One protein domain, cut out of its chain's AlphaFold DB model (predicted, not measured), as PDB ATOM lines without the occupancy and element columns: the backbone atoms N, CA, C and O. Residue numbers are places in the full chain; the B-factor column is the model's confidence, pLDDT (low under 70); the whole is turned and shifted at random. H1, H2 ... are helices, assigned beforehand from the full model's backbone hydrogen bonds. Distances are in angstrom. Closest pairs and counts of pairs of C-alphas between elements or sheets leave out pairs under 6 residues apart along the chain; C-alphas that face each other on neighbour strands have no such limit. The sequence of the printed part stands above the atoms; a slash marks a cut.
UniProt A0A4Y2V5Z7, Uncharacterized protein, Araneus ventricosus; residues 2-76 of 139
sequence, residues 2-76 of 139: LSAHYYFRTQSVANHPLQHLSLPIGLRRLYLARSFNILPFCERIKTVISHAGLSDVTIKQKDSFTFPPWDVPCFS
ATOM      1  N   LEU A   2      22.802 -21.816  14.377       89.06
ATOM      2  CA  LEU A   2      22.090 -22.301  15.573       89.06
ATOM      3  C   LEU A   2      23.042 -22.764  16.695       89.06
ATOM      4  O   LEU A   2      22.773 -22.542  17.871       89.06
ATOM      5  N   SER A   3      24.187 -23.347  16.330       90.56
ATOM      6  CA  SER A   3      25.214 -23.827  17.263       90.56
ATOM      7  C   SER A   3      25.851 -22.708  18.095       90.56
ATOM      8  O   SER A   3      25.999 -22.864  19.304       90.56
ATOM      9  N   ALA A   4      26.179 -21.573  17.472       90.69
ATOM     10  CA  ALA A   4      26.725 -20.404  18.162       90.69
ATOM     11  C   ALA A   4      25.685 -19.773  19.100       90.69
ATOM     12  O   ALA A   4      25.996 -19.452  20.241       90.69
ATOM     13  N   HIS A   5      24.426 -19.668  18.665       91.50
ATOM     14  CA  HIS A   5      23.349 -19.177  19.528       91.50
ATOM     15  C   HIS A   5      23.148 -20.077  20.758       91.50
ATOM     16  O   HIS A   5      23.027 -19.586  21.879       91.50
ATOM     17  N   TYR A   6      23.160 -21.400  20.564       92.31
ATOM     18  CA  TYR A   6      23.089 -22.351  21.671       92.31
ATOM     19  C   TYR A   6      24.285 -22.205  22.625       92.31
ATOM     20  O   TYR A   6      24.079 -22.146  23.830       92.31
ATOM     21  N   TYR A   7      25.505 -22.043  22.101       93.00
ATOM     22  CA  TYR A   7      26.703 -21.782  22.906       93.00
ATOM     23  C   TYR A   7      26.581 -20.535  23.782       93.00
ATOM     24  O   TYR A   7      26.764 -20.614  24.991       93.00
ATOM     25  N   PHE A   8      26.232 -19.385  23.203       92.38
ATOM     26  CA  PHE A   8      26.100 -18.156  23.988       92.38
ATOM     27  C   PHE A   8      25.002 -18.274  25.042       92.38
ATOM     28  O   PHE A   8      25.173 -17.801  26.163       92.38
ATOM     29  N   ARG A   9      23.911 -18.985  24.730       90.50
ATOM     30  CA  ARG A   9      22.863 -19.281  25.708       90.50
ATOM     31  C   ARG A   9      23.389 -20.126  26.868       90.50
ATOM     32  O   ARG A   9      23.099 -19.785  28.008       90.50
ATOM     33  N   THR A  10      24.168 -21.182  26.621       90.56
ATOM     34  CA  THR A  10      24.712 -22.023  27.704       90.56
ATOM     35  C   THR A  10      25.747 -21.276  28.543       90.56
ATOM     36  O   THR A  10      25.777 -21.449  29.756       90.56
ATOM     37  N   GLN A  11      26.562 -20.415  27.934       90.50
ATOM     38  CA  GLN A  11      27.537 -19.576  28.645       90.50
ATOM     39  C   GLN A  11      26.888 -18.427  29.440       90.50
ATOM     40  O   GLN A  11      27.452 -17.962  30.425       90.50
ATOM     41  N   SER A  12      25.698 -17.974  29.033       91.00
ATOM     42  CA  SER A  12      24.962 -16.915  29.737       91.00
ATOM     43  C   SER A  12      24.245 -17.375  31.008       91.00
ATOM     44  O   SER A  12      23.754 -16.524  31.739       91.00
ATOM     45  N   VAL A  13      24.125 -18.683  31.268       88.50
ATOM     46  CA  VAL A  13      23.425 -19.191  32.460       88.50
ATOM     47  C   VAL A  13      24.434 -19.726  33.463       88.50
ATOM     48  O   VAL A  13      25.143 -20.680  33.157       88.50
ATOM     49  N   ALA A  14      24.475 -19.148  34.662       84.19
ATOM     50  CA  ALA A  14      25.391 -19.567  35.717       84.19
ATOM     51  C   ALA A  14      25.294 -21.076  36.013       84.19
ATOM     52  O   ALA A  14      24.205 -21.653  36.016       84.19
ATOM     53  N   ASN A  15      26.443 -21.712  36.268       83.38
ATOM     54  CA  ASN A  15      26.570 -23.132  36.623       83.38
ATOM     55  C   ASN A  15      25.995 -24.118  35.588       83.38
ATOM     56  O   ASN A  15      25.702 -25.267  35.920       83.38
ATOM     57  N   HIS A  16      25.827 -23.709  34.327       87.38
ATOM     58  CA  HIS A  16      25.334 -24.615  33.295       87.38
ATOM     59  C   HIS A  16      26.340 -25.769  33.064       87.38
ATOM     60  O   HIS A  16      27.504 -25.500  32.762       87.38
ATOM     61  N   PRO A  17      25.930 -27.056  33.076       87.56
ATOM     62  CA  PRO A  17      26.849 -28.205  33.027       87.56
ATOM     63  C   PRO A  17      27.821 -28.193  31.839       87.56
ATOM     64  O   PRO A  17      28.983 -28.575  31.951       87.56
ATOM     65  N   LEU A  18      27.357 -27.711  30.682       88.88
ATOM     66  CA  LEU A  18      28.184 -27.581  29.477       88.88
ATOM     67  C   LEU A  18      29.304 -26.527  29.564       88.88
ATOM     68  O   LEU A  18      30.173 -26.543  28.697       88.88
ATOM     69  N   GLN A  19      29.315 -25.635  30.562       87.31
ATOM     70  CA  GLN A  19      30.419 -24.685  30.769       87.31
ATOM     71  C   GLN A  19      31.687 -25.394  31.249       87.31
ATOM     72  O   GLN A  19      32.786 -25.057  30.818       87.31
ATOM     73  N   HIS A  20      31.526 -26.414  32.093       82.69
ATOM     74  CA  HIS A  20      32.632 -27.158  32.699       82.69
ATOM     75  C   HIS A  20      32.939 -28.476  31.979       82.69
ATOM     76  O   HIS A  20      33.894 -29.173  32.326       82.69
ATOM     77  N   LEU A  21      32.149 -28.832  30.962       84.12
ATOM     78  CA  LEU A  21      32.334 -30.072  30.223       84.12
ATOM     79  C   LEU A  21      33.570 -29.982  29.317       84.12
ATOM     80  O   LEU A  21      33.522 -29.426  28.219       84.12
ATOM     81  N   SER A  22      34.668 -30.592  29.758       83.00
ATOM     82  CA  SER A  22      35.873 -30.800  28.954       83.00
ATOM     83  C   SER A  22      36.023 -32.274  28.592       83.00
ATOM     84  O   SER A  22      35.759 -33.151  29.414       83.00
ATOM     85  N   LEU A  23      36.416 -32.568  27.348       86.25
ATOM     86  CA  LEU A  23      36.675 -33.944  26.932       86.25
ATOM     87  C   LEU A  23      38.064 -34.390  27.426       86.25
ATOM     88  O   LEU A  23      39.065 -33.797  27.011       86.25
ATOM     89  N   PRO A  24      38.170 -35.459  28.241       89.62
ATOM     90  CA  PRO A  24      39.462 -35.994  28.655       89.62
ATOM     91  C   PRO A  24      40.334 -36.380  27.456       89.62
ATOM     92  O   PRO A  24      39.843 -36.884  26.444       89.62
ATOM     93  N   ILE A  25      41.653 -36.210  27.591       88.00
ATOM     94  CA  ILE A  25      42.623 -36.442  26.505       88.00
ATOM     95  C   ILE A  25      42.503 -37.862  25.926       88.00
ATOM     96  O   ILE A  25      42.536 -38.032  24.707       88.00
ATOM     97  N   GLY A  26      42.325 -38.876  26.781       89.12
ATOM     98  CA  GLY A  26      42.153 -40.268  26.349       89.12
ATOM     99  C   GLY A  26      40.922 -40.460  25.459       89.12
ATOM    100  O   GLY A  26      41.027 -41.032  24.376       89.12
ATOM    101  N   LEU A  27      39.779 -39.895  25.860       88.00
ATOM    102  CA  LEU A  27      38.557 -39.926  25.056       88.00
ATOM    103  C   LEU A  27      38.743 -39.170  23.741       88.00
ATOM    104  O   LEU A  27      38.382 -39.687  22.689       88.00
ATOM    105  N   ARG A  28      39.379 -37.994  23.764       87.69
ATOM    106  CA  ARG A  28      39.671 -37.231  22.543       87.69
ATOM    107  C   ARG A  28      40.465 -38.055  21.526       87.69
ATOM    108  O   ARG A  28      40.127 -38.031  20.347       87.69
ATOM    109  N   ARG A  29      41.469 -38.821  21.969       88.56
ATOM    110  CA  ARG A  29      42.231 -39.729  21.093       88.56
ATOM    111  C   ARG A  29      41.343 -40.809  20.472       88.56
ATOM    112  O   ARG A  29      41.464 -41.059  19.280       88.56
ATOM    113  N   LEU A  30      40.421 -41.395  21.240       88.88
ATOM    114  CA  LEU A  30      39.471 -42.394  20.730       88.88
ATOM    115  C   LEU A  30      38.506 -41.813  19.687       88.88
ATOM    116  O   LEU A  30      38.203 -42.482  18.701       88.88
ATOM    117  N   TYR A  31      38.046 -40.573  19.880       88.19
ATOM    118  CA  TYR A  31      37.244 -39.862  18.880       88.19
ATOM    119  C   TYR A  31      38.042 -39.618  17.595       88.19
ATOM    120  O   TYR A  31      37.540 -39.897  16.514       88.19
ATOM    121  N   LEU A  32      39.295 -39.162  17.703       84.00
ATOM    122  CA  LEU A  32      40.150 -38.896  16.539       84.00
ATOM    123  C   LEU A  32      40.595 -40.168  15.802       84.00
ATOM    124  O   LEU A  32      40.814 -40.126  14.597       84.00
ATOM    125  N   ALA A  33      40.710 -41.297  16.502       88.81
ATOM    126  CA  ALA A  33      41.104 -42.577  15.914       88.81
ATOM    127  C   ALA A  33      40.009 -43.225  15.046       88.81
ATOM    128  O   ALA A  33      40.281 -44.217  14.371       88.81
ATOM    129  N   ARG A  34      38.772 -42.710  15.062       84.75
ATOM    130  CA  ARG A  34      37.665 -43.237  14.253       84.75
ATOM    131  C   ARG A  34      37.035 -42.136  13.410       84.75
ATOM    132  O   ARG A  34      36.440 -41.205  13.934       84.75
ATOM    133  N   SER A  35      37.087 -42.307  12.093       72.12
ATOM    134  CA  SER A  35      36.596 -41.354  11.086       72.12
ATOM    135  C   SER A  35      35.106 -41.001  11.194       72.12
ATOM    136  O   SER A  35      34.705 -39.935  10.738       72.12
ATOM    137  N   PHE A  36      34.289 -41.853  11.819       77.19
ATOM    138  CA  PHE A  36      32.843 -41.639  11.970       77.19
ATOM    139  C   PHE A  36      32.426 -41.095  13.344       77.19
ATOM    140  O   PHE A  36      31.243 -40.846  13.576       77.19
ATOM    141  N   ASN A  37      33.369 -40.898  14.269       82.44
ATOM    142  CA  ASN A  37      33.040 -40.451  15.616       82.44
ATOM    143  C   ASN A  37      32.937 -38.923  15.677       82.44
ATOM    144  O   ASN A  37      33.923 -38.193  15.600       82.44
ATOM    145  N   ILE A  38      31.718 -38.433  15.882       85.56
ATOM    146  CA  ILE A  38      31.449 -37.005  16.030       85.56
ATOM    147  C   ILE A  38      31.821 -36.574  17.456       85.56
ATOM    148  O   ILE A  38      31.176 -36.993  18.414       85.56
ATOM    149  N   LEU A  39      32.826 -35.700  17.598       87.75
ATOM    150  CA  LEU A  39      33.202 -35.089  18.884       87.75
ATOM    151  C   LEU A  39      31.981 -34.493  19.599       87.75
ATOM    152  O   LEU A  39      31.107 -33.972  18.915       87.75
ATOM    153  N   PRO A  40      31.913 -34.474  20.939       88.94
ATOM    154  CA  PRO A  40      30.799 -33.856  21.655       88.94
ATOM    155  C   PRO A  40      30.665 -32.361  21.333       88.94
ATOM    156  O   PRO A  40      31.626 -31.699  20.933       88.94
ATOM    157  N   PHE A  41      29.458 -31.815  21.523       91.00
ATOM    158  CA  PHE A  41      29.142 -30.420  21.187       91.00
ATOM    159  C   PHE A  41      30.152 -29.421  21.777       91.00
ATOM    160  O   PHE A  41      30.616 -28.543  21.052       91.00
ATOM    161  N   CYS A  42      30.533 -29.598  23.049       89.31
ATOM    162  CA  CYS A  42      31.479 -28.726  23.750       89.31
ATOM    163  C   CYS A  42      32.867 -28.664  23.096       89.31
ATOM    164  O   CYS A  42      33.541 -27.650  23.218       89.31
ATOM    165  N   GLU A  43      33.290 -29.700  22.367       89.69
ATOM    166  CA  GLU A  43      34.550 -29.684  21.619       89.69
ATOM    167  C   GLU A  43      34.363 -29.087  20.222       89.69
ATOM    168  O   GLU A  43      35.152 -28.242  19.805       89.69
ATOM    169  N   ARG A  44      33.286 -29.457  19.514       90.50
ATOM    170  CA  ARG A  44      33.019 -28.943  18.157       90.50
ATOM    171  C   ARG A  44      32.830 -27.430  18.139       90.50
ATOM    172  O   ARG A  44      33.259 -26.755  17.206       90.50
ATOM    173  N   ILE A  45      32.172 -26.895  19.163       92.75
ATOM    174  CA  ILE A  45      31.838 -25.476  19.228       92.75
ATOM    175  C   ILE A  45      33.069 -24.586  19.417       92.75
ATOM    176  O   ILE A  45      33.088 -23.489  18.873       92.75
ATOM    177  N   LYS A  46      34.126 -25.073  20.089       90.31
ATOM    178  CA  LYS A  46      35.389 -24.330  20.270       90.31
ATOM    179  C   LYS A  46      35.994 -23.941  18.927       90.31
ATOM    180  O   LYS A  46      36.365 -22.790  18.722       90.31
ATOM    181  N   THR A  47      36.029 -24.890  17.991       89.69
ATOM    182  CA  THR A  47      36.509 -24.656  16.628       89.69
ATOM    183  C   THR A  47      35.646 -23.618  15.920       89.69
ATOM    184  O   THR A  47      36.188 -22.673  15.362       89.69
ATOM    185  N   VAL A  48      34.316 -23.742  15.987       92.06
ATOM    186  CA  VAL A  48      33.386 -22.802  15.334       92.06
ATOM    187  C   VAL A  48      33.540 -21.375  15.874       92.06
ATOM    188  O   VAL A  48      33.604 -20.437  15.087       92.06
ATOM    189  N   ILE A  49      33.629 -21.206  17.194       93.38
ATOM    190  CA  ILE A  49      33.784 -19.895  17.846       93.38
ATOM    191  C   ILE A  49      35.136 -19.263  17.503       93.38
ATOM    192  O   ILE A  49      35.185 -18.082  17.163       93.38
ATOM    193  N   SER A  50      36.210 -20.060  17.508       92.56
ATOM    194  CA  SER A  50      37.547 -19.603  17.121       92.56
ATOM    195  C   SER A  50      37.614 -19.175  15.653       92.56
ATOM    196  O   SER A  50      38.123 -18.095  15.372       92.56
ATOM    197  N   HIS A  51      37.052 -19.959  14.726       92.69
ATOM    198  CA  HIS A  51      37.023 -19.602  13.300       92.69
ATOM    199  C   HIS A  51      36.163 -18.364  13.025       92.69
ATOM    200  O   HIS A  51      36.432 -17.630  12.081       92.69
ATOM    201  N   ALA A  52      35.136 -18.124  13.844       91.56
ATOM    202  CA  ALA A  52      34.287 -16.943  13.743       91.56
ATOM    203  C   ALA A  52      34.895 -15.685  14.397       91.56
ATOM    204  O   ALA A  52      34.286 -14.622  14.310       91.56
ATOM    205  N   GLY A  53      36.050 -15.786  15.071       93.06
ATOM    206  CA  GLY A  53      36.663 -14.661  15.787       93.06
ATOM    207  C   GLY A  53      35.871 -14.206  17.018       93.06
ATOM    208  O   GLY A  53      35.948 -13.046  17.405       93.06
ATOM    209  N   LEU A  54      35.082 -15.099  17.622       91.50
ATOM    210  CA  LEU A  54      34.176 -14.774  18.733       91.50
ATOM    211  C   LEU A  54      34.706 -15.219  20.107       91.50
ATOM    212  O   LEU A  54      33.954 -15.229  21.080       91.50
ATOM    213  N   SER A  55      35.977 -15.612  20.190       88.00
ATOM    214  CA  SER A  55      36.593 -16.137  21.416       88.00
ATOM    215  C   SER A  55      36.655 -15.113  22.554       88.00
ATOM    216  O   SER A  55      36.526 -15.499  23.710       88.00
ATOM    217  N   ASP A  56      36.801 -13.826  22.225       90.00
ATOM    218  CA  ASP A  56      37.029 -12.743  23.198       90.00
ATOM    219  C   ASP A  56      35.753 -11.946  23.529       90.00
ATOM    220  O   ASP A  56      35.790 -10.896  24.172       90.00
ATOM    221  N   VAL A  57      34.590 -12.424  23.077       91.38
ATOM    222  CA  VAL A  57      33.311 -11.761  23.339       91.38
ATOM    223  C   VAL A  57      32.950 -11.901  24.816       91.38
ATOM    224  O   VAL A  57      32.816 -13.005  25.339       91.38
ATOM    225  N   THR A  58      32.718 -10.773  25.488       91.81
ATOM    226  CA  THR A  58      32.218 -10.774  26.868       91.81
ATOM    227  C   THR A  58      30.742 -11.174  26.890       91.81
ATOM    228  O   THR A  58      29.885 -10.475  26.347       91.81
ATOM    229  N   ILE A  59      30.434 -12.296  27.539       91.25
ATOM    230  CA  ILE A  59      29.074 -12.833  27.642       91.25
ATOM    231  C   ILE A  59      28.446 -12.331  28.941       91.25
ATOM    232  O   ILE A  59      28.933 -12.627  30.033       91.25
ATOM    233  N   LYS A  60      27.347 -11.577  28.832       90.69
ATOM    234  CA  LYS A  60      26.569 -11.166  30.005       90.69
ATOM    235  C   LYS A  60      25.855 -12.375  30.599       90.69
ATOM    236  O   LYS A  60      25.184 -13.116  29.878       90.69
ATOM    237  N   GLN A  61      25.980 -12.540  31.911       88.88
ATOM    238  CA  GLN A  61      25.169 -13.501  32.643       88.88
ATOM    239  C   GLN A  61      23.711 -13.045  32.617       88.88
ATOM    240  O   GLN A  61      23.408 -11.857  32.731       88.88
ATOM    241  N   LYS A  62      22.819 -14.003  32.410       84.50
ATOM    242  CA  LYS A  62      21.377 -13.836  32.484       84.50
ATOM    243  C   LYS A  62      20.918 -14.406  33.819       84.50
ATOM    244  O   LYS A  62      21.354 -15.499  34.183       84.50
ATOM    245  N   ASP A  63      20.014 -13.696  34.491       68.25
ATOM    246  CA  ASP A  63      19.393 -14.182  35.721       68.25
ATOM    247  C   ASP A  63      18.800 -15.573  35.478       68.25
ATOM    248  O   ASP A  63      18.000 -15.798  34.558       68.25
ATOM    249  N   SER A  64      19.313 -16.535  36.240       69.06
ATOM    250  CA  SER A  64      19.005 -17.946  36.094       69.06
ATOM    251  C   SER A  64      17.717 -18.303  36.824       69.06
ATOM    252  O   SER A  64      17.250 -17.591  37.709       69.06
ATOM    253  N   PHE A  65      17.155 -19.450  36.453       66.06
ATOM    254  CA  PHE A  65      16.056 -20.079  37.176       66.06
ATOM    255  C   PHE A  65      16.369 -20.176  38.676       66.06
ATOM    256  O   PHE A  65      17.499 -20.506  39.038       66.06
ATOM    257  N   THR A  66      15.361 -19.976  39.531       70.31
ATOM    258  CA  THR A  66      15.459 -20.239  40.982       70.31
ATOM    259  C   THR A  66      15.916 -21.674  41.257       70.31
ATOM    260  O   THR A  66      16.660 -21.921  42.200       70.31
ATOM    261  N   PHE A  67      15.517 -22.603  40.384       72.81
ATOM    262  CA  PHE A  67      15.965 -23.990  40.364       72.81
ATOM    263  C   PHE A  67      16.386 -24.329  38.931       72.81
ATOM    264  O   PHE A  67      15.518 -24.480  38.063       72.81
ATOM    265  N   PRO A  68      17.691 -24.378  38.617       75.88
ATOM    266  CA  PRO A  68      18.108 -24.683  37.263       75.88
ATOM    267  C   PRO A  68      17.746 -26.132  36.908       75.88
ATOM    268  O   PRO A  68      17.764 -27.012  37.766       75.88
ATOM    269  N   PRO A  69      17.438 -26.426  35.634       74.56
ATOM    270  CA  PRO A  69      16.873 -27.717  35.244       74.56
ATOM    271  C   PRO A  69      17.844 -28.894  35.399       74.56
ATOM    272  O   PRO A  69      17.405 -30.042  35.324       74.56
ATOM    273  N   TRP A  70      19.139 -28.629  35.574       81.06
ATOM    274  CA  TRP A  70      20.173 -29.627  35.859       81.06
ATOM    275  C   TRP A  70      20.387 -29.873  37.351       81.06
ATOM    276  O   TRP A  70      20.925 -30.923  37.693       81.06
ATOM    277  N   ASP A  71      19.932 -28.971  38.220       77.12
ATOM    278  CA  ASP A  71      19.951 -29.228  39.650       77.12
ATOM    279  C   ASP A  71      18.737 -30.079  40.006       77.12
ATOM    280  O   ASP A  71      17.608 -29.846  39.567       77.12
ATOM    281  N   VAL A  72      18.983 -31.124  40.788       73.50
ATOM    282  CA  VAL A  72      17.921 -31.890  41.431       73.50
ATOM    283  C   VAL A  72      17.809 -31.322  42.837       73.50
ATOM    284  O   VAL A  72      18.687 -31.612  43.653       73.50
ATOM    285  N   PRO A  73      16.804 -30.475  43.130       73.38
ATOM    286  CA  PRO A  73      16.663 -29.935  44.470       73.38
ATOM    287  C   PRO A  73      16.486 -31.097  45.446       73.38
ATOM    288  O   PRO A  73      15.590 -31.927  45.291       73.38
ATOM    289  N   CYS A  74      17.366 -31.169  46.442       77.81
ATOM    290  CA  CYS A  74      17.172 -32.053  47.577       77.81
ATOM    291  C   CYS A  74      16.219 -31.343  48.534       77.81
ATOM    292  O   CYS A  74      16.580 -30.326  49.125       77.81
ATOM    293  N   PHE A  75      14.995 -31.844  48.647       79.31
ATOM    294  CA  PHE A  75      14.022 -31.335  49.600       79.31
ATOM    295  C   PHE A  75      13.704 -32.410  50.633       79.31
ATOM    296  O   PHE A  75      13.592 -33.597  50.320       79.31
ATOM    297  N   SER A  76      13.553 -31.985  51.881       86.31
ATOM    298  CA  SER A  76      12.894 -32.789  52.899       86.31
ATOM    299  C   SER A  76      11.383 -32.645  52.736       86.31
ATOM    300  O   SER A  76      10.879 -31.594  52.339       86.31
TER     301      SER A  76
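What this domain is: This is residues 2 to 76 of the 139 residues of an uncharacterized protein of Araneus ventricosus (UniProt A0A4Y2V5Z7). This is a loose, open arrangement: H1 and H4 pack nearly at right angles as a small core, short H2 sits by the end of H1, and H3 lies off by itself, with residues 32 to 38, of which 32 belongs to H3, sticking out. From H4 a long tail, residues 52 to 76, runs round the outside with no named element. The printed part has 75 residues with four named helices, H1, H2, H3 and H4 in order, and no named strand; the class is all helix, though helices hold 33 of the 75. The whole is loose, with a radius of gyration of the C-alphas of 15.2 A and spans of 47 by 34 by 20 A.

Where its parts are: Find C-alpha 2 at (22.090, -22.301, 15.573); from there H1 runs 14.4 A through residues 2 to 11. Next look for H2 at residues 17 to 20, 5.9 A long, and H3 at residues 25 to 32, 10.6 A long. H4, residues 41 to 51, runs 15.5 A from (29.142, -30.420, 21.187) to C-alpha 51 at (37.023, -19.602, 13.300).

How they stand to each other: H1 and H4 touch, about perpendicular at 74 degrees; their closest C-alphas, of Ala 4 and Ile 49, are 7.1 A apart. H1 and H2 only just touch, only at the corner, with Gln 11 and Gln 19 closest at 6.2 A between C-alphas. H3 is apart from H1, H2 and H4. In H1 and H3 each O i to N i+4 pair is within hydrogen-bond range, in H4 5 of 7; H2 is too short for one.

The domain as a whole: The C-alphas farthest apart, of Ser 35 and Ser 76, are 48.8 A apart. The printed part has no cut, and no link between helices is long. Mean pLDDT of the printed part is 86.0; look for values under 70 at residues 63 to 65.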